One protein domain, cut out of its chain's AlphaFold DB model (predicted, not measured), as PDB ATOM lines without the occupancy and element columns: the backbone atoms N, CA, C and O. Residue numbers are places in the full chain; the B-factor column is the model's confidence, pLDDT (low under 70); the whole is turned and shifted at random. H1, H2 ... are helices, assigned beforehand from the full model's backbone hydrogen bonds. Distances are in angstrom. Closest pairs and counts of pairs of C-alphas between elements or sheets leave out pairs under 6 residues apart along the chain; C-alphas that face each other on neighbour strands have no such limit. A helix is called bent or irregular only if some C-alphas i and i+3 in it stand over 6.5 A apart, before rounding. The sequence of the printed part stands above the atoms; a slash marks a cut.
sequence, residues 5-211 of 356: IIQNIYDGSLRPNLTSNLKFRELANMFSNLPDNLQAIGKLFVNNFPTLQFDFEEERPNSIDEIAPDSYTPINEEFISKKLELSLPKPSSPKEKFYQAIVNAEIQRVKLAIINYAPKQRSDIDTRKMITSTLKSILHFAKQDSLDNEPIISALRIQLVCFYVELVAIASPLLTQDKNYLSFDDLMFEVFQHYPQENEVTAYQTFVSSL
ATOM      1  N   ILE A   5     241.772 215.946 270.476       95.56
ATOM      2  CA  ILE A   5     241.911 216.615 271.782       95.56
ATOM      3  C   ILE A   5     240.590 216.567 272.539       95.56
ATOM      4  O   ILE A   5     240.582 216.129 273.683       95.56
ATOM      5  N   ILE A   6     239.479 216.946 271.912       95.12
ATOM      6  CA  ILE A   6     238.137 216.919 272.507       95.12
ATOM      7  C   ILE A   6     237.782 215.502 272.972       95.12
ATOM      8  O   ILE A   6     237.364 215.323 274.113       95.12
ATOM      9  N   GLN A   7     238.041 214.484 272.150       93.62
ATOM     10  CA  GLN A   7     237.873 213.082 272.520       93.62
ATOM     11  C   GLN A   7     238.718 212.726 273.747       93.62
ATOM     12  O   GLN A   7     238.236 212.068 274.660       93.62
ATOM     13  N   ASN A   8     239.969 213.188 273.820       93.00
ATOM     14  CA  ASN A   8     240.820 212.933 274.982       93.00
ATOM     15  C   ASN A   8     240.406 213.717 276.234       93.00
ATOM     16  O   ASN A   8     240.719 213.276 277.342       93.00
ATOM     17  N   ILE A   9     239.726 214.857 276.083       93.12
ATOM     18  CA  ILE A   9     239.144 215.609 277.203       93.12
ATOM     19  C   ILE A   9     237.978 214.831 277.817       93.12
ATOM     20  O   ILE A   9     237.842 214.841 279.037       93.12
ATOM     21  N   TYR A  10     237.167 214.152 277.004       89.62
ATOM     22  CA  TYR A  10     236.036 213.361 277.492       89.62
ATOM     23  C   TYR A  10     236.442 211.957 277.951       89.62
ATOM     24  O   TYR A  10     236.177 211.577 279.090       89.62
ATOM     25  N   ASP A  11     237.162 211.222 277.105       88.31
ATOM     26  CA  ASP A  11     237.351 209.773 277.248       88.31
ATOM     27  C   ASP A  11     238.818 209.355 277.428       88.31
ATOM     28  O   ASP A  11     239.118 208.171 277.581       88.31
ATOM     29  N   GLY A  12     239.753 210.308 277.412       89.56
ATOM     30  CA  GLY A  12     241.186 210.020 277.368       89.56
ATOM     31  C   GLY A  12     242.004 210.601 278.515       89.56
ATOM     32  O   GLY A  12     241.533 210.840 279.628       89.56
ATOM     33  N   SER A  13     243.290 210.815 278.240       90.81
ATOM     34  CA  SER A  13     244.265 211.257 279.247       90.81
ATOM     35  C   SER A  13     244.189 212.752 279.568       90.81
ATOM     36  O   SER A  13     244.796 213.199 280.541       90.81
ATOM     37  N   LEU A  14     243.428 213.527 278.787       92.88
ATOM     38  CA  LEU A  14     243.215 214.955 279.017       92.88
ATOM     39  C   LEU A  14     241.968 215.244 279.855       92.88
ATOM     40  O   LEU A  14     241.622 216.415 280.025       92.88
ATOM     41  N   ARG A  15     241.318 214.228 280.429       91.31
ATOM     42  CA  ARG A  15     240.198 214.429 281.354       91.31
ATOM     43  C   ARG A  15     240.580 215.368 282.503       91.31
ATOM     44  O   ARG A  15     241.611 215.151 283.142       91.31
ATOM     45  N   PRO A  16     239.766 216.392 282.825       90.38
ATOM     46  CA  PRO A  16     240.095 217.374 283.859       90.38
ATOM     47  C   PRO A  16     240.501 216.800 285.221       90.38
ATOM     48  O   PRO A  16     241.311 217.406 285.918       90.38
ATOM     49  N   ASN A  17     239.967 215.657 285.638       87.31
ATOM     50  CA  ASN A  17     240.335 215.000 286.896       87.31
ATOM     51  C   ASN A  17     241.632 214.171 286.823       87.31
ATOM     52  O   ASN A  17     242.189 213.853 287.870       87.31
ATOM     53  N   LEU A  18     242.146 213.866 285.628       88.00
ATOM     54  CA  LEU A  18     243.359 213.065 285.415       88.00
ATOM     55  C   LEU A  18     244.610 213.907 285.114       88.00
ATOM     56  O   LEU A  18     245.718 213.382 285.048       88.00
ATOM     57  N   THR A  19     244.463 215.224 284.957       87.00
ATOM     58  CA  THR A  19     245.528 216.118 284.473       87.00
ATOM     59  C   THR A  19     246.257 216.900 285.567       87.00
ATOM     60  O   THR A  19     246.875 217.924 285.282       87.00
ATOM     61  N   SER A  20     246.246 216.439 286.823       81.75
ATOM     62  CA  SER A  20     246.849 217.163 287.963       81.75
ATOM     63  C   SER A  20     248.324 217.537 287.774       81.75
ATOM     64  O   SER A  20     248.783 218.525 288.337       81.75
ATOM     65  N   ASN A  21     249.059 216.763 286.970       85.06
ATOM     66  CA  ASN A  21     250.495 216.931 286.748       85.06
ATOM     67  C   ASN A  21     250.828 217.859 285.565       85.06
ATOM     68  O   ASN A  21     252.004 218.117 285.304       85.06
ATOM     69  N   LEU A  22     249.826 218.351 284.826       91.62
ATOM     70  CA  LEU A  22     250.061 219.247 283.699       91.62
ATOM     71  C   LEU A  22     250.451 220.648 284.172       91.62
ATOM     72  O   LEU A  22     249.865 221.232 285.086       91.62
ATOM     73  N   LYS A  23     251.406 221.248 283.462       94.12
ATOM     74  CA  LYS A  23     251.817 222.635 283.674       94.12
ATOM     75  C   LYS A  23     250.841 223.603 283.005       94.12
ATOM     76  O   LYS A  23     251.162 224.252 282.013       94.12
ATOM     77  N   PHE A  24     249.634 223.711 283.562       95.12
ATOM     78  CA  PHE A  24     248.511 224.427 282.946       95.12
ATOM     79  C   PHE A  24     248.833 225.855 282.496       95.12
ATOM     80  O   PHE A  24     248.420 226.260 281.418       95.12
ATOM     81  N   ARG A  25     249.592 226.628 283.287       94.31
ATOM     82  CA  ARG A  25     249.949 228.010 282.923       94.31
ATOM     83  C   ARG A  25     250.865 228.073 281.697       94.31
ATOM     84  O   ARG A  25     250.635 228.901 280.824       94.31
ATOM     85  N   GLU A  26     251.887 227.220 281.646       94.88
ATOM     86  CA  GLU A  26     252.827 227.163 280.520       94.88
ATOM     87  C   GLU A  26     252.089 226.739 279.247       94.88
ATOM     88  O   GLU A  26     252.148 227.436 278.235       94.88
ATOM     89  N   LEU A  27     251.296 225.668 279.337       94.94
ATOM     90  CA  LEU A  27     250.514 225.163 278.213       94.94
ATOM     91  C   LEU A  27     249.463 226.177 277.737       94.94
ATOM     92  O   LEU A  27     249.356 226.420 276.539       94.94
ATOM     93  N   ALA A  28     248.726 226.830 278.641       94.44
ATOM     94  CA  ALA A  28     247.752 227.857 278.265       94.44
ATOM     95  C   ALA A  28     248.403 228.996 277.468       94.44
ATOM     96  O   ALA A  28     247.865 229.413 276.445       94.44
ATOM     97  N   ASN A  29     249.579 229.467 277.895       93.00
ATOM     98  CA  ASN A  29     250.315 230.515 277.186       93.00
ATOM     99  C   ASN A  29     250.770 230.049 275.797       93.00
ATOM    100  O   ASN A  29     250.655 230.802 274.833       93.00
ATOM    101  N   MET A  30     251.246 228.807 275.680       94.12
ATOM    102  CA  MET A  30     251.660 228.238 274.394       94.12
ATOM    103  C   MET A  30     250.501 228.130 273.400       94.12
ATOM    104  O   MET A  30     250.658 228.488 272.238       94.12
ATOM    105  N   PHE A  31     249.329 227.687 273.857       94.88
ATOM    106  CA  PHE A  31     248.136 227.545 273.019       94.88
ATOM    107  C   PHE A  31     247.337 228.850 272.850       94.88
ATOM    108  O   PHE A  31     246.337 228.864 272.141       94.88
ATOM    109  N   SER A  32     247.766 229.960 273.459       89.06
ATOM    110  CA  SER A  32     247.110 231.265 273.277       89.06
ATOM    111  C   SER A  32     247.438 231.911 271.926       89.06
ATOM    112  O   SER A  32     246.618 232.658 271.397       89.06
ATOM    113  N   ASN A  33     248.609 231.611 271.355       87.88
ATOM    114  CA  ASN A  33     249.053 232.136 270.064       87.88
ATOM    115  C   ASN A  33     249.132 230.994 269.052       87.88
ATOM    116  O   ASN A  33     250.130 230.276 268.979       87.88
ATOM    117  N   LEU A  34     248.049 230.800 268.302       91.25
ATOM    118  CA  LEU A  34     247.919 229.662 267.400       91.25
ATOM    119  C   LEU A  34     248.656 229.897 266.076       91.25
ATOM    120  O   LEU A  34     248.548 230.986 265.511       91.25
ATOM    121  N   PRO A  35     249.352 228.876 265.545       90.25
ATOM    122  CA  PRO A  35     249.861 228.917 264.183       90.25
ATOM    123  C   PRO A  35     248.733 229.056 263.152       90.25
ATOM    124  O   PRO A  35     247.614 228.589 263.360       90.25
ATOM    125  N   ASP A  36     249.062 229.642 262.005       86.75
ATOM    126  CA  ASP A  36     248.146 229.903 260.890       86.75
ATOM    127  C   ASP A  36     248.073 228.764 259.857       86.75
ATOM    128  O   ASP A  36     247.264 228.815 258.935       86.75
ATOM    129  N   ASN A  37     248.888 227.717 260.012       89.88
ATOM    130  CA  ASN A  37     248.966 226.598 259.078       89.88
ATOM    131  C   ASN A  37     248.885 225.235 259.777       89.88
ATOM    132  O   ASN A  37     249.334 225.053 260.914       89.88
ATOM    133  N   LEU A  38     248.331 224.257 259.051       90.94
ATOM    134  CA  LEU A  38     248.000 222.926 259.564       90.94
ATOM    135  C   LEU A  38     249.223 222.167 260.104       90.94
ATOM    136  O   LEU A  38     249.145 221.507 261.138       90.94
ATOM    137  N   GLN A  39     250.372 222.279 259.430       91.25
ATOM    138  CA  GLN A  39     251.585 221.569 259.834       91.25
ATOM    139  C   GLN A  39     252.126 222.095 261.168       91.25
ATOM    140  O   GLN A  39     252.510 221.309 262.036       91.25
ATOM    141  N   ALA A  40     252.164 223.416 261.346       93.31
ATOM    142  CA  ALA A  40     252.666 224.034 262.564       93.31
ATOM    143  C   ALA A  40     251.757 223.751 263.769       93.31
ATOM    144  O   ALA A  40     252.264 223.413 264.839       93.31
ATOM    145  N   ILE A  41     250.432 223.807 263.598       94.06
ATOM    146  CA  ILE A  41     249.496 223.472 264.682       94.06
ATOM    147  C   ILE A  41     249.516 221.971 265.018       94.06
ATOM    148  O   ILE A  41     249.465 221.606 266.189       94.06
ATOM    149  N   GLY A  42     249.706 221.094 264.025       92.31
ATOM    150  CA  GLY A  42     249.912 219.662 264.256       92.31
ATOM    151  C   GLY A  42     251.185 219.383 265.064       92.31
ATOM    152  O   GLY A  42     251.144 218.653 266.053       92.31
ATOM    153  N   LYS A  43     252.305 220.037 264.717       94.00
ATOM    154  CA  LYS A  43     253.552 219.969 265.502       94.00
ATOM    155  C   LYS A  43     253.367 220.496 266.924       94.00
ATOM    156  O   LYS A  43     253.916 219.911 267.852       94.00
ATOM    157  N   LEU A  44     252.595 221.571 267.108       95.38
ATOM    158  CA  LEU A  44     252.286 222.106 268.435       95.38
ATOM    159  C   LEU A  44     251.601 221.046 269.310       95.38
ATOM    160  O   LEU A  44     252.002 220.866 270.458       95.38
ATOM    161  N   PHE A  45     250.633 220.304 268.772       95.44
ATOM    162  CA  PHE A  45     249.986 219.213 269.500       95.44
ATOM    163  C   PHE A  45     250.932 218.047 269.800       95.44
ATOM    164  O   PHE A  45     251.066 217.667 270.962       95.44
ATOM    165  N   VAL A  46     251.641 217.532 268.792       94.38
ATOM    166  CA  VAL A  46     252.555 216.384 268.947       94.38
ATOM    167  C   VAL A  46     253.665 216.678 269.961       94.38
ATOM    168  O   VAL A  46     253.966 215.841 270.807       94.38
ATOM    169  N   ASN A  47     254.241 217.883 269.930       94.38
ATOM    170  CA  ASN A  47     255.329 218.260 270.834       94.38
ATOM    171  C   ASN A  47     254.881 218.374 272.298       94.38
ATOM    172  O   ASN A  47     255.685 218.139 273.197       94.38
ATOM    173  N   ASN A  48     253.626 218.760 272.544       94.31
ATOM    174  CA  ASN A  48     253.113 218.983 273.900       94.31
ATOM    175  C   ASN A  48     252.344 217.789 274.466       94.31
ATOM    176  O   ASN A  48     252.191 217.687 275.682       94.31
ATOM    177  N   PHE A  49     251.897 216.874 273.606       93.81
ATOM    178  CA  PHE A  49     251.174 215.669 273.996       93.81
ATOM    179  C   PHE A  49     251.725 214.428 273.273       93.81
ATOM    180  O   PHE A  49     250.985 213.757 272.558       93.81
ATOM    181  N   PRO A  50     253.011 214.076 273.465       89.75
ATOM    182  CA  PRO A  50     253.666 212.994 272.718       89.75
ATOM    183  C   PRO A  50     253.084 211.602 273.002       89.75
ATOM    184  O   PRO A  50     253.309 210.668 272.239       89.75
ATOM    185  N   THR A  51     252.352 211.443 274.107       88.88
ATOM    186  CA  THR A  51     251.664 210.196 274.464       88.88
ATOM    187  C   THR A  51     250.307 210.043 273.783       88.88
ATOM    188  O   THR A  51     249.712 208.972 273.866       88.88
ATOM    189  N   LEU A  52     249.781 211.103 273.161       91.38
ATOM    190  CA  LEU A  52     248.546 211.039 272.389       91.38
ATOM    191  C   LEU A  52     248.861 210.607 270.959       91.38
ATOM    192  O   LEU A  52     249.774 211.131 270.323       91.38
ATOM    193  N   GLN A  53     248.076 209.665 270.449       88.19
ATOM    194  CA  GLN A  53     248.135 209.291 269.042       88.19
ATOM    195  C   GLN A  53     247.309 210.288 268.234       88.19
ATOM    196  O   GLN A  53     246.085 210.339 268.349       88.19
ATOM    197  N   PHE A  54     248.000 211.100 267.438       87.19
ATOM    198  CA  PHE A  54     247.379 211.996 266.475       87.19
ATOM    199  C   PHE A  54     247.437 211.364 265.093       87.19
ATOM    200  O   PHE A  54     248.526 211.183 264.550       87.19
ATOM    201  N   ASP A  55     246.273 211.088 264.513       82.44
ATOM    202  CA  ASP A  55     246.170 210.663 263.121       82.44
ATOM    203  C   ASP A  55     245.753 211.836 262.229       82.44
ATOM    204  O   ASP A  55     244.610 211.970 261.795       82.44
ATOM    205  N   PHE A  56     246.694 212.757 262.018       80.62
ATOM    206  CA  PHE A  56     246.507 213.865 261.078       80.62
ATOM    207  C   PHE A  56     246.763 213.445 259.622       80.62
ATOM    208  O   PHE A  56     246.600 214.267 258.720       80.62
ATOM    209  N   GLU A  57     247.221 212.213 259.384       69.38
ATOM    210  CA  GLU A  57     247.479 211.684 258.042       69.38
ATOM    211  C   GLU A  57     246.175 211.230 257.384       69.38
ATOM    212  O   GLU A  57     245.951 211.560 256.224       69.38
ATOM    213  N   GLU A  58     245.266 210.600 258.138       67.00
ATOM    214  CA  GLU A  58     243.907 210.264 257.674       67.00
ATOM    215  C   GLU A  58     243.062 211.487 257.275       67.00
ATOM    216  O   GLU A  58     242.066 211.375 256.561       67.00
ATOM    217  N   GLU A  59     243.456 212.679 257.720       72.62
ATOM    218  CA  GLU A  59     242.809 213.939 257.354       72.62
ATOM    219  C   GLU A  59     243.368 214.555 256.068       72.62
ATOM    220  O   GLU A  59     242.872 215.587 255.601       72.62
ATOM    221  N   ARG A  60     244.417 213.955 255.492       73.25
ATOM    222  CA  ARG A  60     244.981 214.412 254.229       73.25
ATOM    223  C   ARG A  60     244.161 213.851 253.068       73.25
ATOM    224  O   ARG A  60     243.821 212.674 253.055       73.25
ATOM    225  N   PRO A  61     243.847 214.691 252.076       69.69
ATOM    226  CA  PRO A  61     243.120 214.260 250.893       69.69
ATOM    227  C   PRO A  61     243.989 213.310 250.065       69.69
ATOM    228  O   PRO A  61     245.196 213.528 249.920       69.69
ATOM    229  N   ASN A  62     243.361 212.288 249.490       68.44
ATOM    230  CA  ASN A  62     243.998 211.450 248.481       68.44
ATOM    231  C   ASN A  62     243.940 212.200 247.145       68.44
ATOM    232  O   ASN A  62     242.891 212.734 246.799       68.44
ATOM    233  N   SER A  63     245.044 212.257 246.394       61.84
ATOM    234  CA  SER A  63     245.010 212.816 245.033       61.84
ATOM    235  C   SER A  63     244.178 211.889 244.158       61.84
ATOM    236  O   SER A  63     244.616 210.781 243.847       61.84
ATOM    237  N   ILE A  64     242.964 212.306 243.805       60.12
ATOM    238  CA  ILE A  64     242.093 211.541 242.914       60.12
ATOM    239  C   ILE A  64     242.241 212.093 241.498       60.12
ATOM    240  O   ILE A  64     241.348 212.738 240.963       60.12
ATOM    241  N   ASP A  65     243.395 211.855 240.878       56.03
ATOM    242  CA  ASP A  65     243.615 212.268 239.488       56.03
ATOM    243  C   ASP A  65     242.781 211.434 238.481       56.03
ATOM    244  O   ASP A  65     242.749 211.763 237.298       56.03
ATOM    245  N   GLU A  66     242.071 210.377 238.920       50.25
ATOM    246  CA  GLU A  66     241.493 209.365 238.011       50.25
ATOM    247  C   GLU A  66     240.111 208.763 238.382       50.25
ATOM    248  O   GLU A  66     239.748 207.711 237.854       50.25
ATOM    249  N   ILE A  67     239.280 209.381 239.233       49.56
ATOM    250  CA  ILE A  67     237.903 208.880 239.480       49.56
ATOM    251  C   ILE A  67     236.884 209.903 238.968       49.56
ATOM    252  O   ILE A  67     237.103 211.104 239.079       49.56
ATOM    253  N   ALA A  68     235.820 209.403 238.327       47.47
ATOM    254  CA  ALA A  68     234.805 210.156 237.584       47.47
ATOM    255  C   ALA A  68     234.427 211.509 238.228       47.47
ATOM    256  O   ALA A  68     234.231 211.551 239.441       47.47
ATOM    257  N   PRO A  69     234.269 212.590 237.437       54.41
ATOM    258  CA  PRO A  69     234.098 213.929 237.981       54.41
ATOM    259  C   PRO A  69     232.717 214.047 238.629       54.41
ATOM    260  O   PRO A  69     231.705 214.137 237.929       54.41
ATOM    261  N   ASP A  70     232.655 214.057 239.959       69.12
ATOM    262  CA  ASP A  70     231.585 214.783 240.628       69.12
ATOM    263  C   ASP A  70     231.906 216.285 240.600       69.12
ATOM    264  O   ASP A  70     232.990 216.721 240.198       69.12
ATOM    265  N   SER A  71     230.909 217.114 240.898       76.50
ATOM    266  CA  SER A  71     231.122 218.556 240.938       76.50
ATOM    267  C   SER A  71     232.085 218.920 242.065       76.50
ATOM    268  O   SER A  71     232.166 218.233 243.083       76.50
ATOM    269  N   TYR A  72     232.785 220.035 241.876       81.69
ATOM    270  CA  TYR A  72     233.513 220.702 242.941       81.69
ATOM    271  C   TYR A  72     232.933 222.099 243.142       81.69
ATOM    272  O   TYR A  72     233.069 222.980 242.289       81.69
ATOM    273  N   THR A  73     232.300 222.286 244.288       84.50
ATOM    274  CA  THR A  73     231.787 223.546 244.794       84.50
ATOM    275  C   THR A  73     232.762 224.043 245.864       84.50
ATOM    276  O   THR A  73     232.910 223.403 246.911       84.50
ATOM    277  N   PRO A  74     233.450 225.174 245.631       84.19
ATOM    278  CA  PRO A  74     234.353 225.750 246.618       84.19
ATOM    279  C   PRO A  74     233.648 226.060 247.944       84.19
ATOM    280  O   PRO A  74     232.497 226.497 247.965       84.19
ATOM    281  N   ILE A  75     234.360 225.860 249.054       87.69
ATOM    282  CA  ILE A  75     233.924 226.305 250.385       87.69
ATOM    283  C   ILE A  75     234.196 227.805 250.577       87.69
ATOM    284  O   ILE A  75     235.024 228.394 249.883       87.69
ATOM    285  N   ASN A  76     233.555 228.423 251.570       87.00
ATOM    286  CA  ASN A  76     233.757 229.835 251.900       87.00
ATOM    287  C   ASN A  76     234.997 230.029 252.786       87.00
ATOM    288  O   ASN A  76     234.893 230.196 254.004       87.00
ATOM    289  N   GLU A  77     236.186 230.024 252.184       84.75
ATOM    290  CA  GLU A  77     237.447 230.243 252.909       84.75
ATOM    291  C   GLU A  77     237.480 231.601 253.637       84.75
ATOM    292  O   GLU A  77     238.035 231.734 254.723       84.75
ATOM    293  N   GLU A  78     236.790 232.625 253.140       84.56
ATOM    294  CA  GLU A  78     236.735 233.928 253.819       84.56
ATOM    295  C   GLU A  78     236.107 233.854 255.227       84.56
ATOM    296  O   GLU A  78     236.380 234.693 256.093       84.56
ATOM    297  N   PHE A  79     235.295 232.825 255.494       85.62
ATOM    298  CA  PHE A  79     234.570 232.675 256.755       85.62
ATOM    299  C   PHE A  79     235.383 231.990 257.856       85.62
ATOM    300  O   PHE A  79     234.962 231.987 259.008       85.62
ATOM    301  N   ILE A  80     236.579 231.473 257.562       83.69
ATOM    302  CA  ILE A  80     237.440 230.788 258.546       83.69
ATOM    303  C   ILE A  80     237.747 231.683 259.749       83.69
ATOM    304  O   ILE A  80     237.747 231.229 260.897       83.69
ATOM    305  N   SER A  81     238.029 232.955 259.458       84.94
ATOM    306  CA  SER A  81     238.389 233.975 260.444       84.94
ATOM    307  C   SER A  81     237.188 234.489 261.240       84.94
ATOM    308  O   SER A  81     237.370 235.102 262.292       84.94
ATOM    309  N   LYS A  82     235.965 234.235 260.757       89.88
ATOM    310  CA  LYS A  82     234.727 234.645 261.411       89.88
ATOM    311  C   LYS A  82     234.458 233.718 262.588       89.88
ATOM    312  O   LYS A  82     234.635 232.500 262.493       89.88
ATOM    313  N   LYS A  83     234.049 234.315 263.702       92.31
ATOM    314  CA  LYS A  83     233.775 233.604 264.946       92.31
ATOM    315  C   LYS A  83     232.400 233.965 265.465       92.31
ATOM    316  O   LYS A  83     232.031 235.139 265.450       92.31
ATOM    317  N   LEU A  84     231.666 232.959 265.919       94.50
ATOM    318  CA  LEU A  84     230.452 233.164 266.689       94.50
ATOM    319  C   LEU A  84     230.848 233.386 268.151       94.50
ATOM    320  O   LEU A  84     231.459 232.520 268.776       94.50
ATOM    321  N   GLU A  85     230.491 234.539 268.707       93.12
ATOM    322  CA  GLU A  85     230.846 234.907 270.079       93.12
ATOM    323  C   GLU A  85     229.659 234.713 271.029       93.12
ATOM    324  O   GLU A  85     228.920 235.646 271.335       93.12
ATOM    325  N   LEU A  86     229.481 233.481 271.513       92.88
ATOM    326  CA  LEU A  86     228.580 233.203 272.633       92.88
ATOM    327  C   LEU A  86     229.264 233.507 273.973       92.88
ATOM    328  O   LEU A  86     230.492 233.502 274.096       92.88
ATOM    329  N   SER A  87     228.459 233.769 275.005       88.81
ATOM    330  CA  SER A  87     228.957 234.120 276.340       88.81
ATOM    331  C   SER A  87     229.669 232.939 277.002       88.81
ATOM    332  O   SER A  87     229.038 232.047 277.558       88.81
ATOM    333  N   LEU A  88     231.002 232.950 276.974       86.31
ATOM    334  CA  LEU A  88     231.828 231.950 277.646       86.31
ATOM    335  C   LEU A  88     232.039 232.298 279.130       86.31
ATOM    336  O   LEU A  88     232.325 233.458 279.453       86.31
ATOM    337  N   PRO A  89     232.003 231.307 280.043       84.50
ATOM    338  CA  PRO A  89     232.462 231.492 281.413       84.50
ATOM    339  C   PRO A  89     233.899 232.022 281.422       84.50
ATOM    340  O   PRO A  89     234.802 231.434 280.813       84.50
ATOM    341  N   LYS A  90     234.128 233.145 282.112       85.88
ATOM    342  CA  LYS A  90     235.480 233.693 282.253       85.88
ATOM    343  C   LYS A  90     236.332 232.700 283.047       85.88
ATOM    344  O   LYS A  90     235.952 232.366 284.169       85.88
ATOM    345  N   PRO A  91     237.483 232.262 282.515       89.31
ATOM    346  CA  PRO A  91     238.290 231.256 283.179       89.31
ATOM    347  C   PRO A  91     238.901 231.832 284.460       89.31
ATOM    348  O   PRO A  91     239.677 232.795 284.431       89.31
ATOM    349  N   SER A  92     238.561 231.218 285.586       90.00
ATOM    350  CA  SER A  92     238.984 231.614 286.930       90.00
ATOM    351  C   SER A  92     240.341 231.021 287.325       90.00
ATOM    352  O   SER A  92     241.027 231.542 288.205       90.00
ATOM    353  N   SER A  93     240.778 229.966 286.630       91.75
ATOM    354  CA  SER A  93     241.994 229.214 286.945       91.75
ATOM    355  C   SER A  93     242.907 229.012 285.722       91.75
ATOM    356  O   SER A  93     242.439 229.018 284.581       91.75
ATOM    357  N   PRO A  94     244.229 228.792 285.910       93.69
ATOM    358  CA  PRO A  94     245.124 228.401 284.815       93.69
ATOM    359  C   PRO A  94     244.667 227.131 284.091       93.69
ATOM    360  O   PRO A  94     244.886 227.002 282.891       93.69
ATOM    361  N   LYS A  95     244.017 226.216 284.818       94.25
ATOM    362  CA  LYS A  95     243.448 224.984 284.275       94.25
ATOM    363  C   LYS A  95     242.318 225.288 283.294       94.25
ATOM    364  O   LYS A  95     242.376 224.832 282.161       94.25
ATOM    365  N   GLU A  96     241.343 226.111 283.674       93.25
ATOM    366  CA  GLU A  96     240.271 226.541 282.760       93.25
ATOM    367  C   GLU A  96     240.815 227.283 281.534       93.25
ATOM    368  O   GLU A  96     240.395 226.994 280.415       93.25
ATOM    369  N   LYS A  97     241.803 228.175 281.718       94.44
ATOM    370  CA  LYS A  97     242.475 228.865 280.598       94.44
ATOM    371  C   LYS A  97     243.124 227.881 279.630       94.44
ATOM    372  O   LYS A  97     243.014 228.049 278.421       94.44
ATOM    373  N   PHE A  98     243.792 226.861 280.164       95.69
ATOM    374  CA  PHE A  98     244.400 225.805 279.366       95.69
ATOM    375  C   PHE A  98     243.355 225.060 278.534       95.69
ATOM    376  O   PHE A  98     243.532 224.960 277.323       95.69
ATOM    377  N   TYR A  99     242.260 224.598 279.147       95.19
ATOM    378  CA  TYR A  99     241.218 223.860 278.429       95.19
ATOM    379  C   TYR A  99     240.561 224.700 277.330       95.19
ATOM    380  O   TYR A  99     240.427 224.229 276.204       95.19
ATOM    381  N   GLN A 100     240.243 225.968 277.608       94.50
ATOM    382  CA  GLN A 100     239.725 226.870 276.576       94.50
ATOM    383  C   GLN A 100     240.723 227.048 275.419       94.50
ATOM    384  O   GLN A 100     240.323 227.015 274.254       94.50
ATOM    385  N   ALA A 101     242.019 227.193 275.721       95.56
ATOM    386  CA  ALA A 101     243.066 227.381 274.716       95.56
ATOM    387  C   ALA A 101     243.281 226.139 273.833       95.56
ATOM    388  O   ALA A 101     243.341 226.274 272.612       95.56
ATOM    389  N   ILE A 102     243.345 224.932 274.407       96.56
ATOM    390  CA  ILE A 102     243.545 223.703 273.616       96.56
ATOM    391  C   ILE A 102     242.328 223.353 272.755       96.56
ATOM    392  O   ILE A 102     242.498 222.844 271.650       96.56
ATOM    393  N   VAL A 103     241.111 223.667 273.216       96.31
ATOM    394  CA  VAL A 103     239.888 223.484 272.421       96.31
ATOM    395  C   VAL A 103     239.886 224.453 271.242       96.31
ATOM    396  O   VAL A 103     239.682 224.031 270.108       96.31
ATOM    397  N   ASN A 104     240.216 225.731 271.470       94.94
ATOM    398  CA  ASN A 104     240.377 226.707 270.387       94.94
ATOM    399  C   ASN A 104     241.458 226.282 269.381       94.94
ATOM    400  O   ASN A 104     241.288 226.469 268.175       94.94
ATOM    401  N   ALA A 105     242.553 225.692 269.864       96.50
ATOM    402  CA  ALA A 105     243.606 225.153 269.015       96.50
ATOM    403  C   ALA A 105     243.103 224.004 268.132       96.50
ATOM    404  O   ALA A 105     243.402 223.973 266.940       96.50
ATOM    405  N   GLU A 106     242.315 223.073 268.676       96.44
ATOM    406  CA  GLU A 106     241.774 221.979 267.870       96.44
ATOM    407  C   GLU A 106     240.728 222.472 266.867       96.44
ATOM    408  O   GLU A 106     240.764 222.070 265.707       96.44
ATOM    409  N   ILE A 107     239.867 223.412 267.262       95.94
ATOM    410  CA  ILE A 107     238.923 224.067 266.347       95.94
ATOM    411  C   ILE A 107     239.672 224.687 265.161       95.94
ATOM    412  O   ILE A 107     239.341 224.423 264.003       95.94
ATOM    413  N   GLN A 108     240.728 225.464 265.431       94.38
ATOM    414  CA  GLN A 108     241.543 226.078 264.381       94.38
ATOM    415  C   GLN A 108     242.199 225.024 263.484       94.38
ATOM    416  O   GLN A 108     242.196 225.158 262.261       94.38
ATOM    417  N   ARG A 109     242.733 223.955 264.080       94.75
ATOM    418  CA  ARG A 109     243.349 222.835 263.362       94.75
ATOM    419  C   ARG A 109     242.362 222.183 262.396       94.75
ATOM    420  O   ARG A 109     242.710 221.978 261.238       94.75
ATOM    421  N   VAL A 110     241.138 221.903 262.841       95.00
ATOM    422  CA  VAL A 110     240.108 221.275 262.004       95.00
ATOM    423  C   VAL A 110     239.658 222.212 260.886       95.00
ATOM    424  O   VAL A 110     239.539 221.766 259.746       95.00
ATOM    425  N   LYS A 111     239.474 223.512 261.161       93.62
ATOM    426  CA  LYS A 111     239.192 224.503 260.108       93.62
ATOM    427  C   LYS A 111     240.287 224.481 259.036       93.62
ATOM    428  O   LYS A 111     239.977 224.293 257.862       93.62
ATOM    429  N   LEU A 112     241.557 224.572 259.447       91.81
ATOM    430  CA  LEU A 112     242.735 224.471 258.572       91.81
ATOM    431  C   LEU A 112     242.784 223.156 257.785       91.81
ATOM    432  O   LEU A 112     243.136 223.163 256.605       91.81
ATOM    433  N   ALA A 113     242.422 222.034 258.407       92.44
ATOM    434  CA  ALA A 113     242.369 220.737 257.742       92.44
ATOM    435  C   ALA A 113     241.332 220.726 256.612       92.44
ATOM    436  O   ALA A 113     241.638 220.286 255.509       92.44
ATOM    437  N   ILE A 114     240.141 221.280 256.845       90.88
ATOM    438  CA  ILE A 114     239.048 221.289 255.860       90.88
ATOM    439  C   ILE A 114     239.394 222.134 254.629       90.88
ATOM    440  O   ILE A 114     239.146 221.698 253.507       90.88
ATOM    441  N   ILE A 115     240.044 223.284 254.822       88.12
ATOM    442  CA  ILE A 115     240.506 224.149 253.720       88.12
ATOM    443  C   ILE A 115     241.603 223.485 252.904       88.12
ATOM    444  O   ILE A 115     241.673 223.655 251.696       88.12
ATOM    445  N   ASN A 116     242.472 222.705 253.546       88.56
ATOM    446  CA  ASN A 116     243.476 221.940 252.818       88.56
ATOM    447  C   ASN A 116     242.867 220.729 252.100       88.56
ATOM    448  O   ASN A 116     243.396 220.312 251.071       88.56
ATOM    449  N   TYR A 117     241.798 220.156 252.653       88.50
ATOM    450  CA  TYR A 117     241.148 218.949 252.156       88.50
ATOM    451  C   TYR A 117     240.307 219.217 250.905       88.50
ATOM    452  O   TYR A 117     240.573 218.624 249.862       88.50
ATOM    453  N   ALA A 118     239.336 220.134 250.979       87.12
ATOM    454  CA  ALA A 118     238.346 220.368 249.921       87.12
ATOM    455  C   ALA A 118     238.947 220.617 248.512       87.12
ATOM    456  O   ALA A 118     238.596 219.878 247.588       87.12
ATOM    457  N   PRO A 119     239.892 221.561 248.309       83.50
ATOM    458  CA  PRO A 119     240.436 221.867 246.980       83.50
ATOM    459  C   PRO A 119     241.362 220.784 246.414       83.50
ATOM    460  O   PRO A 119     241.619 220.766 245.209       83.50
ATOM    461  N   LYS A 120     241.890 219.900 247.268       85.38
ATOM    462  CA  LYS A 120     242.736 218.770 246.861       85.38
ATOM    463  C   LYS A 120     241.911 217.520 246.572       85.38
ATOM    464  O   LYS A 120     242.219 216.821 245.618       85.38
ATOM    465  N   GLN A 121     240.866 217.271 247.365       84.44
ATOM    466  CA  GLN A 121     239.937 216.165 247.144       84.44
ATOM    467  C   GLN A 121     239.103 216.386 245.876       84.44
ATOM    468  O   GLN A 121     238.815 215.427 245.172       84.44
ATOM    469  N   ARG A 122     238.718 217.643 245.588       81.31
ATOM    470  CA  ARG A 122     237.932 218.043 244.403       81.31
ATOM    471  C   ARG A 122     236.637 217.244 244.201       81.31
ATOM    472  O   ARG A 122     236.222 217.041 243.070       81.31
ATOM    473  N   SER A 123     235.999 216.840 245.300       82.31
ATOM    474  CA  SER A 123     234.741 216.089 245.289       82.31
ATOM    475  C   SER A 123     233.744 216.671 246.284       82.31
ATOM    476  O   SER A 123     234.016 216.724 247.490       82.31
ATOM    477  N   ASP A 124     232.574 217.083 245.795       83.25
ATOM    478  CA  ASP A 124     231.458 217.538 246.628       83.25
ATOM    479  C   ASP A 124     230.954 216.428 247.546       83.25
ATOM    480  O   ASP A 124     230.624 216.688 248.707       83.25
ATOM    481  N   ILE A 125     230.902 215.188 247.053       82.69
ATOM    482  CA  ILE A 125     230.414 214.039 247.819       82.69
ATOM    483  C   ILE A 125     231.336 213.765 249.008       82.69
ATOM    484  O   ILE A 125     230.865 213.704 250.152       82.69
ATOM    485  N   ASP A 126     232.640 213.639 248.766       83.44
ATOM    486  CA  ASP A 126     233.610 213.325 249.813       83.44
ATOM    487  C   ASP A 126     233.777 214.483 250.793       83.44
ATOM    488  O   ASP A 126     233.807 214.274 252.010       83.44
ATOM    489  N   THR A 127     233.814 215.716 250.285       87.06
ATOM    490  CA  THR A 127     233.913 216.916 251.122       87.06
ATOM    491  C   THR A 127     232.675 217.056 252.008       87.06
ATOM    492  O   THR A 127     232.803 217.213 253.226       87.06
ATOM    493  N   ARG A 128     231.462 216.890 251.456       88.00
ATOM    494  CA  ARG A 128     230.214 216.907 252.237       88.00
ATOM    495  C   ARG A 128     230.179 215.788 253.272       88.00
ATOM    496  O   ARG A 128     229.782 216.037 254.413       88.00
ATOM    497  N   LYS A 129     230.593 214.569 252.917       86.06
ATOM    498  CA  LYS A 129     230.645 213.428 253.846       86.06
ATOM    499  C   LYS A 129     231.604 213.701 255.004       86.06
ATOM    500  O   LYS A 129     231.239 213.475 256.159       86.06
ATOM    501  N   MET A 130     232.789 214.237 254.711       89.38
ATOM    502  CA  MET A 130     233.790 214.614 255.711       89.38
ATOM    503  C   MET A 130     233.264 215.697 256.664       89.38
ATOM    504  O   MET A 130     233.363 215.551 257.887       89.38
ATOM    505  N   ILE A 131     232.650 216.754 256.125       92.06
ATOM    506  CA  ILE A 131     232.049 217.840 256.914       92.06
ATOM    507  C   ILE A 131     230.909 217.307 257.780       92.06
ATOM    508  O   ILE A 131     230.910 217.522 258.987       92.06
ATOM    509  N   THR A 132     229.984 216.540 257.203       91.19
ATOM    510  CA  THR A 132     228.827 215.985 257.924       91.19
ATOM    511  C   THR A 132     229.266 215.045 259.051       91.19
ATOM    512  O   THR A 132     228.710 215.085 260.146       91.19
ATOM    513  N   SER A 133     230.291 214.218 258.820       91.50
ATOM    514  CA  SER A 133     230.885 213.367 259.861       91.50
ATOM    515  C   SER A 133     231.506 214.196 260.993       91.50
ATOM    516  O   SER A 133     231.323 213.901 262.178       91.50
ATOM    517  N   THR A 134     232.181 215.291 260.637       94.94
ATOM    518  CA  THR A 134     232.774 216.223 261.604       94.94
ATOM    519  C   THR A 134     231.687 216.920 262.428       94.94
ATOM    520  O   THR A 134     231.758 216.893 263.650       94.94
ATOM    521  N   LEU A 135     230.629 217.444 261.796       95.69
ATOM    522  CA  LEU A 135     229.469 218.042 262.472       95.69
ATOM    523  C   LEU A 135     228.797 217.059 263.442       95.69
ATOM    524  O   LEU A 135     228.489 217.425 264.575       95.69
ATOM    525  N   LYS A 136     228.619 215.793 263.041       94.25
ATOM    526  CA  LYS A 136     228.094 214.737 263.926       94.25
ATOM    527  C   LYS A 136     228.992 214.493 265.137       94.25
ATOM    528  O   LYS A 136     228.477 214.316 266.235       94.25
ATOM    529  N   SER A 137     230.311 214.512 264.946       94.88
ATOM    530  CA  SER A 137     231.280 214.346 266.035       94.88
ATOM    531  C   SER A 137     231.248 215.536 266.999       94.88
ATOM    532  O   SER A 137     231.189 215.337 268.208       94.88
ATOM    533  N   ILE A 138     231.195 216.768 266.475       97.12
ATOM    534  CA  ILE A 138     231.033 217.988 267.285       97.12
ATOM    535  C   ILE A 138     229.758 217.887 268.128       97.12
ATOM    536  O   ILE A 138     229.811 218.072 269.342       97.12
ATOM    537  N   LEU A 139     228.627 217.542 267.501       95.25
ATOM    538  CA  LEU A 139     227.344 217.399 268.188       95.25
ATOM    539  C   LEU A 139     227.382 216.294 269.252       95.25
ATOM    540  O   LEU A 139     226.871 216.491 270.350       95.25
ATOM    541  N   HIS A 140     228.001 215.151 268.949       93.88
ATOM    542  CA  HIS A 140     228.169 214.060 269.906       93.88
ATOM    543  C   HIS A 140     228.865 214.547 271.182       93.88
ATOM    544  O   HIS A 140     228.310 214.394 272.267       93.88
ATOM    545  N   PHE A 141     230.021 215.203 271.052       93.81
ATOM    546  CA  PHE A 141     230.770 215.716 272.201       93.81
ATOM    547  C   PHE A 141     230.096 216.913 272.882       93.81
ATOM    548  O   PHE A 141     230.203 217.061 274.095       93.81
ATOM    549  N   ALA A 142     229.372 217.763 272.151       93.94
ATOM    550  CA  ALA A 142     228.635 218.879 272.747       93.94
ATOM    551  C   ALA A 142     227.471 218.401 273.636       93.94
ATOM    552  O   ALA A 142     227.124 219.062 274.616       93.94
ATOM    553  N   LYS A 143     226.890 217.239 273.313       90.50
ATOM    554  CA  LYS A 143     225.791 216.612 274.060       90.50
ATOM    555  C   LYS A 143     226.244 215.736 275.226       90.50
ATOM    556  O   LYS A 143     225.391 215.297 275.991       90.50
ATOM    557  N   GLN A 144     227.536 215.424 275.341       83.88
ATOM    558  CA  GLN A 144     228.010 214.583 276.434       83.88
ATOM    559  C   GLN A 144     227.894 215.326 277.771       83.88
ATOM    560  O   GLN A 144     228.481 216.392 277.970       83.88
ATOM    561  N   ASP A 145     227.159 214.727 278.705       69.31
ATOM    562  CA  ASP A 145     227.145 215.149 280.100       69.31
ATOM    563  C   ASP A 145     228.379 214.559 280.799       69.31
ATOM    564  O   ASP A 145     228.529 213.342 280.905       69.31
ATOM    565  N   SER A 146     229.283 215.415 281.277       61.84
ATOM    566  CA  SER A 146     230.431 215.003 282.094       61.84
ATOM    567  C   SER A 146     230.203 215.387 283.556       61.84
ATOM    568  O   SER A 146     229.919 216.543 283.865       61.84
ATOM    569  N   LEU A 147     230.383 214.413 284.453       52.53
ATOM    570  CA  LEU A 147     230.267 214.557 285.911       52.53
ATOM    571  C   LEU A 147     231.461 215.298 286.551       52.53
ATOM    572  O   LEU A 147     231.381 215.706 287.707       52.53
ATOM    573  N   ASP A 148     232.560 215.495 285.816       61.34
ATOM    574  CA  ASP A 148     233.817 216.019 286.350       61.34
ATOM    575  C   ASP A 148     234.119 217.437 285.809       61.34
ATOM    576  O   ASP A 148     234.366 217.619 284.620       61.34
ATOM    577  N   ASN A 149     234.209 218.440 286.697       65.56
ATOM    578  CA  ASN A 149     234.580 219.848 286.413       65.56
ATOM    579  C   ASN A 149     233.605 220.635 285.503       65.56
ATOM    580  O   ASN A 149     233.949 221.029 284.384       65.56
ATOM    581  N   GLU A 150     232.436 220.970 286.055       78.12
ATOM    582  CA  GLU A 150     231.355 221.741 285.417       78.12
ATOM    583  C   GLU A 150     231.808 223.002 284.640       78.12
ATOM    584  O   GLU A 150     231.377 223.154 283.498       78.12
ATOM    585  N   PRO A 151     232.718 223.878 285.130       87.62
ATOM    586  CA  PRO A 151     233.079 225.095 284.388       87.62
ATOM    587  C   PRO A 151     233.829 224.826 283.076       87.62
ATOM    588  O   PRO A 151     233.626 225.530 282.086       87.62
ATOM    589  N   ILE A 152     234.692 223.802 283.060       90.12
ATOM    590  CA  ILE A 152     235.484 223.427 281.880       90.12
ATOM    591  C   ILE A 152     234.571 222.819 280.819       90.12
ATOM    592  O   ILE A 152     234.645 223.201 279.654       90.12
ATOM    593  N   ILE A 153     233.691 221.905 281.232       89.44
ATOM    594  CA  ILE A 153     232.760 221.225 280.328       89.44
ATOM    595  C   ILE A 153     231.735 222.210 279.765       89.44
ATOM    596  O   ILE A 153     231.490 222.209 278.563       89.44
ATOM    597  N   SER A 154     231.200 223.113 280.590       88.62
ATOM    598  CA  SER A 154     230.284 224.162 280.130       88.62
ATOM    599  C   SER A 154     230.931 225.080 279.091       88.62
ATOM    600  O   SER A 154     230.338 225.331 278.043       88.62
ATOM    601  N   ALA A 155     232.172 225.529 279.322       92.50
ATOM    602  CA  ALA A 155     232.904 226.327 278.336       92.50
ATOM    603  C   ALA A 155     233.157 225.544 277.035       92.50
ATOM    604  O   ALA A 155     232.938 226.075 275.948       92.50
ATOM    605  N   LEU A 156     233.554 224.273 277.143       93.88
ATOM    606  CA  LEU A 156     233.808 223.408 275.995       93.88
ATOM    607  C   LEU A 156     232.549 223.207 275.142       93.88
ATOM    608  O   LEU A 156     232.622 223.325 273.922       93.88
ATOM    609  N   ARG A 157     231.384 222.964 275.754       93.19
ATOM    610  CA  ARG A 157     230.110 222.794 275.030       93.19
ATOM    611  C   ARG A 157     229.735 224.041 274.233       93.19
ATOM    612  O   ARG A 157     229.358 223.921 273.071       93.19
ATOM    613  N   ILE A 158     229.917 225.228 274.814       94.94
ATOM    614  CA  ILE A 158     229.695 226.505 274.118       94.94
ATOM    615  C   ILE A 158     230.675 226.657 272.946       94.94
ATOM    616  O   ILE A 158     230.249 226.968 271.836       94.94
ATOM    617  N   GLN A 159     231.967 226.367 273.146       96.31
ATOM    618  CA  GLN A 159     232.965 226.413 272.067       96.31
ATOM    619  C   GLN A 159     232.634 225.443 270.921       96.31
ATOM    620  O   GLN A 159     232.818 225.794 269.756       96.31
ATOM    621  N   LEU A 160     232.122 224.246 271.226       97.06
ATOM    622  CA  LEU A 160     231.699 223.270 270.218       97.06
ATOM    623  C   LEU A 160     230.465 223.732 269.437       97.06
ATOM    624  O   LEU A 160     230.417 223.534 268.227       97.06
ATOM    625  N   VAL A 161     229.496 224.376 270.092       96.69
ATOM    626  CA  VAL A 161     228.339 224.978 269.410       96.69
ATOM    627  C   VAL A 161     228.775 226.108 268.481       96.69
ATOM    628  O   VAL A 161     228.385 226.112 267.313       96.69
ATOM    629  N   CYS A 162     229.647 227.009 268.948       97.25
ATOM    630  CA  CYS A 162     230.240 228.039 268.092       97.25
ATOM    631  C   CYS A 162     230.937 227.416 266.881       97.25
ATOM    632  O   CYS A 162     230.663 227.792 265.742       97.25
ATOM    633  N   PHE A 163     231.773 226.404 267.115       97.88
ATOM    634  CA  PHE A 163     232.493 225.725 266.048       97.88
ATOM    635  C   PHE A 163     231.557 225.041 265.043       97.88
ATOM    636  O   PHE A 163     231.797 225.118 263.840       97.88
ATOM    637  N   TYR A 164     230.476 224.410 265.505       97.25
ATOM    638  CA  TYR A 164     229.478 223.800 264.629       97.25
ATOM    639  C   TYR A 164     228.900 224.829 263.650       97.25
ATOM    640  O   TYR A 164     228.910 224.605 262.441       97.25
ATOM    641  N   VAL A 165     228.438 225.974 264.163       95.50
ATOM    642  CA  VAL A 165     227.834 227.045 263.352       95.50
ATOM    643  C   VAL A 165     228.851 227.641 262.380       95.50
ATOM    644  O   VAL A 165     228.554 227.829 261.200       95.50
ATOM    645  N   GLU A 166     230.072 227.894 262.849       95.56
ATOM    646  CA  GLU A 166     231.169 228.388 262.016       95.56
ATOM    647  C   GLU A 166     231.506 227.410 260.885       95.56
ATOM    648  O   GLU A 166     231.730 227.825 259.748       95.56
ATOM    649  N   LEU A 167     231.509 226.106 261.169       94.75
ATOM    650  CA  LEU A 167     231.776 225.085 260.166       94.75
ATOM    651  C   LEU A 167     230.646 224.985 259.135       94.75
ATOM    652  O   LEU A 167     230.928 224.852 257.946       94.75
ATOM    653  N   VAL A 168     229.385 225.104 259.562       92.75
ATOM    654  CA  VAL A 168     228.235 225.197 258.646       92.75
ATOM    655  C   VAL A 168     228.369 226.412 257.729       92.75
ATOM    656  O   VAL A 168     228.134 226.291 256.530       92.75
ATOM    657  N   ALA A 169     228.802 227.561 258.254       91.12
ATOM    658  CA  ALA A 169     229.033 228.754 257.443       91.12
ATOM    659  C   ALA A 169     230.145 228.543 256.400       91.12
ATOM    660  O   ALA A 169     229.961 228.858 255.224       91.12
ATOM    661  N   ILE A 170     231.284 227.966 256.797       91.25
ATOM    662  CA  ILE A 170     232.384 227.642 255.871       91.25
ATOM    663  C   ILE A 170     231.895 226.691 254.766       91.25
ATOM    664  O   ILE A 170     232.191 226.885 253.589       91.25
ATOM    665  N   ALA A 171     231.115 225.678 255.138       90.44
ATOM    666  CA  ALA A 171     230.620 224.634 254.248       90.44
ATOM    667  C   ALA A 171     229.313 224.984 253.518       90.44
ATOM    668  O   ALA A 171     228.740 224.126 252.845       90.44
ATOM    669  N   SER A 172     228.822 226.215 253.655       87.00
ATOM    670  CA  SER A 172     227.472 226.584 253.239       87.00
ATOM    671  C   SER A 172     227.149 226.292 251.757       87.00
ATOM    672  O   SER A 172     226.051 225.826 251.468       87.00
ATOM    673  N   PRO A 173     228.076 226.447 250.791       84.88
ATOM    674  CA  PRO A 173     227.794 226.129 249.389       84.88
ATOM    675  C   PRO A 173     227.542 224.628 249.144       84.88
ATOM    676  O   PRO A 173     226.893 224.255 248.171       84.88
ATOM    677  N   LEU A 174     228.032 223.760 250.037       82.50
ATOM    678  CA  LEU A 174     227.950 222.298 249.928       82.50
ATOM    679  C   LEU A 174     226.786 221.684 250.709       82.50
ATOM    680  O   LEU A 174     226.369 220.555 250.413       82.50
ATOM    681  N   LEU A 175     226.308 222.379 251.740       83.06
ATOM    682  CA  LEU A 175     225.279 221.907 252.658       83.06
ATOM    683  C   LEU A 175     223.901 222.399 252.192       83.06
ATOM    684  O   LEU A 175     223.441 223.465 252.583       83.06
ATOM    685  N   THR A 176     223.217 221.616 251.354       67.56
ATOM    686  CA  THR A 176     221.822 221.905 250.979       67.56
ATOM    687  C   THR A 176     220.849 221.585 252.123       67.56
ATOM    688  O   THR A 176     221.123 220.725 252.968       67.56
ATOM    689  N   GLN A 177     219.718 222.303 252.148       54.50
ATOM    690  CA  GLN A 177     218.950 222.656 253.353       54.50
ATOM    691  C   GLN A 177     218.316 221.525 254.189       54.50
ATOM    692  O   GLN A 177     217.936 221.818 255.312       54.50
ATOM    693  N   ASP A 178     218.249 220.257 253.759       50.19
ATOM    694  CA  ASP A 178     217.291 219.337 254.412       50.19
ATOM    695  C   ASP A 178     217.824 218.131 255.204       50.19
ATOM    696  O   ASP A 178     217.011 217.472 255.850       50.19
ATOM    697  N   LYS A 179     219.125 217.781 255.214       61.03
ATOM    698  CA  LYS A 179     219.577 216.560 255.955       61.03
ATOM    699  C   LYS A 179     220.982 216.558 256.567       61.03
ATOM    700  O   LYS A 179     221.359 215.557 257.177       61.03
ATOM    701  N   ASN A 180     221.778 217.615 256.400       70.19
ATOM    702  CA  ASN A 180     223.221 217.529 256.684       70.19
ATOM    703  C   ASN A 180     223.688 218.320 257.914       70.19
ATOM    704  O   ASN A 180     224.808 218.094 258.374       70.19
ATOM    705  N   TYR A 181     222.859 219.214 258.459       87.00
ATOM    706  CA  TYR A 181     223.179 220.004 259.648       87.00
ATOM    707  C   TYR A 181     221.906 220.431 260.397       87.00
ATOM    708  O   TYR A 181     220.809 220.353 259.849       87.00
ATOM    709  N   LEU A 182     222.063 220.843 261.654       86.56
ATOM    710  CA  LEU A 182     220.998 221.398 262.489       86.56
ATOM    711  C   LEU A 182     220.925 222.917 262.335       86.56
ATOM    712  O   LEU A 182     221.960 223.578 262.220       86.56
ATOM    713  N   SER A 183     219.711 223.470 262.393       86.81
ATOM    714  CA  SER A 183     219.516 224.912 262.563       86.81
ATOM    715  C   SER A 183     220.157 225.391 263.877       86.81
ATOM    716  O   SER A 183     220.444 224.582 264.761       86.81
ATOM    717  N   PHE A 184     220.403 226.698 264.022       87.44
ATOM    718  CA  PHE A 184     220.955 227.230 265.275       87.44
ATOM    719  C   PHE A 184     220.040 226.919 266.468       87.44
ATOM    720  O   PHE A 184     220.521 226.480 267.509       87.44
ATOM    721  N   ASP A 185     218.728 227.040 266.275       82.50
ATOM    722  CA  ASP A 185     217.721 226.750 267.294       82.50
ATOM    723  C   ASP A 185     217.730 225.271 267.698       82.50
ATOM    724  O   ASP A 185     217.792 224.954 268.887       82.50
ATOM    725  N   ASP A 186     217.736 224.362 266.716       84.31
ATOM    726  CA  ASP A 186     217.790 222.920 266.976       84.31
ATOM    727  C   ASP A 186     219.114 222.521 267.622       84.31
ATOM    728  O   ASP A 186     219.131 221.689 268.521       84.31
ATOM    729  N   LEU A 187     220.230 223.123 267.208       90.56
ATOM    730  CA  LEU A 187     221.536 222.878 267.808       90.56
ATOM    731  C   LEU A 187     221.561 223.305 269.280       90.56
ATOM    732  O   LEU A 187     222.011 222.535 270.130       90.56
ATOM    733  N   MET A 188     221.077 224.512 269.584       86.38
ATOM    734  CA  MET A 188     220.997 225.023 270.955       86.38
ATOM    735  C   MET A 188     220.098 224.142 271.815       86.38
ATOM    736  O   MET A 188     220.474 223.784 272.932       86.38
ATOM    737  N   PHE A 189     218.964 223.702 271.269       82.81
ATOM    738  CA  PHE A 189     218.072 222.799 271.973       82.81
ATOM    739  C   PHE A 189     218.705 221.419 272.203       82.81
ATOM    740  O   PHE A 189     218.707 220.912 273.325       82.81
ATOM    741  N   GLU A 190     219.290 220.815 271.170       85.81
ATOM    742  CA  GLU A 190     219.944 219.508 271.251       85.81
ATOM    743  C   GLU A 190     221.073 219.501 272.283       85.81
ATOM    744  O   GLU A 190     221.205 218.544 273.052       85.81
ATOM    745  N   VAL A 191     221.863 220.575 272.328       88.62
ATOM    746  CA  VAL A 191     222.999 220.690 273.238       88.62
ATOM    747  C   VAL A 191     222.548 221.106 274.631       88.62
ATOM    748  O   VAL A 191     222.823 220.376 275.573       88.62
ATOM    749  N   PHE A 192     221.859 222.233 274.796       85.50
ATOM    750  CA  PHE A 192     221.609 222.842 276.108       85.50
ATOM    751  C   PHE A 192     220.195 222.638 276.654       85.50
ATOM    752  O   PHE A 192     219.927 222.999 277.799       85.50
ATOM    753  N   GLN A 193     219.301 222.013 275.884       80.56
ATOM    754  CA  GLN A 193     217.911 221.755 276.279       80.56
ATOM    755  C   GLN A 193     217.103 223.042 276.526       80.56
ATOM    756  O   GLN A 193     216.132 223.044 277.288       80.56
ATOM    757  N   HIS A 194     217.500 224.130 275.860       78.75
ATOM    758  CA  HIS A 194     216.770 225.388 275.767       78.75
ATOM    759  C   HIS A 194     216.909 225.976 274.357       78.75
ATOM    760  O   HIS A 194     217.882 225.708 273.657       78.75
ATOM    761  N   TYR A 195     215.936 226.789 273.951       77.94
ATOM    762  CA  TYR A 195     216.067 227.615 272.751       77.94
ATOM    763  C   TYR A 195     217.045 228.771 273.002       77.94
ATOM    764  O   TYR A 195     217.255 229.137 274.170       77.94
ATOM    765  N   PRO A 196     217.657 229.335 271.946       78.44
ATOM    766  CA  PRO A 196     218.592 230.435 272.105       78.44
ATOM    767  C   PRO A 196     217.938 231.610 272.843       78.44
ATOM    768  O   PRO A 196     216.827 232.024 272.524       78.44
ATOM    769  N   GLN A 197     218.627 232.135 273.848       82.62
ATOM    770  CA  GLN A 197     218.216 233.315 274.603       82.62
ATOM    771  C   GLN A 197     218.529 234.598 273.819       82.62
ATOM    772  O   GLN A 197     219.311 234.581 272.870       82.62
ATOM    773  N   GLU A 198     217.963 235.736 274.228       80.69
ATOM    774  CA  GLU A 198     218.087 237.022 273.516       80.69
ATOM    775  C   GLU A 198     219.543 237.399 273.167       80.69
ATOM    776  O   GLU A 198     219.852 237.780 272.034       80.69
ATOM    777  N   ASN A 199     220.469 237.228 274.114       85.31
ATOM    778  CA  ASN A 199     221.896 237.476 273.903       85.31
ATOM    779  C   ASN A 199     222.540 236.495 272.902       85.31
ATOM    780  O   ASN A 199     223.437 236.883 272.156       85.31
ATOM    781  N   GLU A 200     222.090 235.242 272.866       88.75
ATOM    782  CA  GLU A 200     222.585 234.201 271.957       88.75
ATOM    783  C   GLU A 200     222.048 234.413 270.537       88.75
ATOM    784  O   GLU A 200     222.807 234.311 269.573       88.75
ATOM    785  N   VAL A 201     220.774 234.803 270.408       84.12
ATOM    786  CA  VAL A 201     220.170 235.232 269.135       84.12
ATOM    787  C   VAL A 201     220.913 236.443 268.579       84.12
ATOM    788  O   VAL A 201     221.295 236.448 267.410       84.12
ATOM    789  N   THR A 202     221.185 237.445 269.418       85.88
ATOM    790  CA  THR A 202     221.910 238.658 269.012       85.88
ATOM    791  C   THR A 202     223.321 238.328 268.517       85.88
ATOM    792  O   THR A 202     223.750 238.819 267.467       85.88
ATOM    793  N   ALA A 203     224.043 237.459 269.232       90.12
ATOM    794  CA  ALA A 203     225.364 236.991 268.820       90.12
ATOM    795  C   ALA A 203     225.314 236.242 267.478       90.12
ATOM    796  O   ALA A 203     226.129 236.504 266.589       90.12
ATOM    797  N   TYR A 204     224.326 235.362 267.298       91.12
ATOM    798  CA  TYR A 204     224.126 234.627 266.053       91.12
ATOM    799  C   TYR A 204     223.796 235.551 264.874       91.12
ATOM    800  O   TYR A 204     224.429 235.457 263.824       91.12
ATOM    801  N   GLN A 205     222.880 236.504 265.049       87.25
ATOM    802  CA  GLN A 205     222.531 237.485 264.016       87.25
ATOM    803  C   GLN A 205     223.714 238.388 263.650       87.25
ATOM    804  O   GLN A 205     223.924 238.684 262.472       87.25
ATOM    805  N   THR A 206     224.524 238.783 264.636       89.88
ATOM    806  CA  THR A 206     225.762 239.547 264.413       89.88
ATOM    807  C   THR A 206     226.748 238.740 263.574       89.88
ATOM    808  O   THR A 206     227.297 239.247 262.593       89.88
ATOM    809  N   PHE A 207     226.929 237.462 263.916       91.75
ATOM    810  CA  PHE A 207     227.764 236.543 263.155       91.75
ATOM    811  C   PHE A 207     227.262 236.394 261.715       91.75
ATOM    812  O   PHE A 207     228.031 236.661 260.794       91.75
ATOM    813  N   VAL A 208     225.982 236.070 261.506       88.25
ATOM    814  CA  VAL A 208     225.370 235.914 260.173       88.25
ATOM    815  C   VAL A 208     225.510 237.191 259.340       88.25
ATOM    816  O   VAL A 208     225.933 237.134 258.187       88.25
ATOM    817  N   SER A 209     225.251 238.358 259.932       85.50
ATOM    818  CA  SER A 209     225.404 239.657 259.259       85.50
ATOM    819  C   SER A 209     226.849 239.917 258.817       85.50
ATOM    820  O   SER A 209     227.099 240.563 257.798       85.50
ATOM    821  N   SER A 210     227.827 239.378 259.552       87.25
ATOM    822  CA  SER A 210     229.249 239.499 259.223       87.25
ATOM    823  C   SER A 210     229.694 238.647 258.023       87.25
ATOM    824  O   SER A 210     230.793 238.887 257.508       87.25
ATOM    825  N   LEU A 211     228.861 237.692 257.580       84.38
ATOM    826  CA  LEU A 211     229.130 236.773 256.465       84.38
ATOM    827  C   LEU A 211     228.771 237.352 255.082       84.38
ATOM    828  O   LEU A 211     229.108 236.724 254.084       84.38
TER     829      LEU A 211
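Overview. This is residues 5 to 211 of the 356 residues of an uncharacterized protein of Porphyromonadaceae bacterium COT-184 OH4590 (UniProt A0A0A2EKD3). Three long helices, H5, H6 and H7, make an up-and-down bundle, and shorter helices pack round it: H2 and H3 on H5, H8 on H7. H1 packs on H5 and H4 on one end of H7, while H9 lies beyond H7 and H8, near both. The printed part has 207 residues with nine named helices, H1 to H9 in chain order, and no named strand; the class is all helix. It is compact, with a radius of gyration of the C-alphas of 17.3 A and spans of 52 by 42 by 27 A.

Arrangement. H5, residues 94 to 121, is the hub, touching five helices. It forms a helical hairpin with H6, residues 124 to 142, at a shallow tilt of 14 degrees; their closest C-alphas, Ala 118 and Thr 127, are 5.7 A apart. H6 forms a second hairpin with H7, residues 150 to 170, at 18 degrees, with C-alphas 142 and 157 4.8 A apart. H7 touches H5 the same way at 20 degrees, closest at C-alphas 96 and 152, 5.8 A. H2, residues 24 to 32, touches residues 94 to 105 of H5, with C-alphas 28 and 98 closest at 4.1 A. H3, residues 38 to 48, touches H5 at C-alphas 38 and 112, 5.6 A. H1, residues 5 to 11, touches H5 at a steep tilt of 61 degrees, C-alphas 5 and 106 being closest at 6.6 A. H4, residues 77 to 81, touches H7 at C-alphas 79 and 170, 5.6 A. H8, residues 184 to 192, forms a hairpin with H7, closest at C-alphas 165 and 184, 7.1 A. H9, residues 198 to 209, touches no helix but is near H7 and H8. Every O i to N i+4 pair is within hydrogen-bond range in H1, H2, H3, H6, H7, H8 and H9, against 22 of 24 in H5 and 0 of 1 in H4, where 1 of 2 O i to N i+3 pairs is.

Along the chain. H5 runs 39.9 A from C-alpha 94 at (245.124, 228.401, 284.815) to C-alpha 121 at (239.937, 216.165, 247.144). H7 is 30.1 A long and H6 26.3 A. H1 begins at C-alpha 5, (241.911, 216.615, 271.782). H4 and H5 are only just irregular: C-alphas 78 and 81 are 6.8 A apart, and C-alphas 116 and 119 6.6 A.

Size, cuts and confidence. The C-alphas of Ala 68 and Ser 92, 54.0 A apart, are the two farthest apart. The printed part has no cut. Long links join H1 to H2, H3 to H4, H4 to H5 and H7 to H8. The mean pLDDT of the printed part is 86.6; residues 57 to 58, 61 to 70, 145 to 149 and 176 to 179 are under 70.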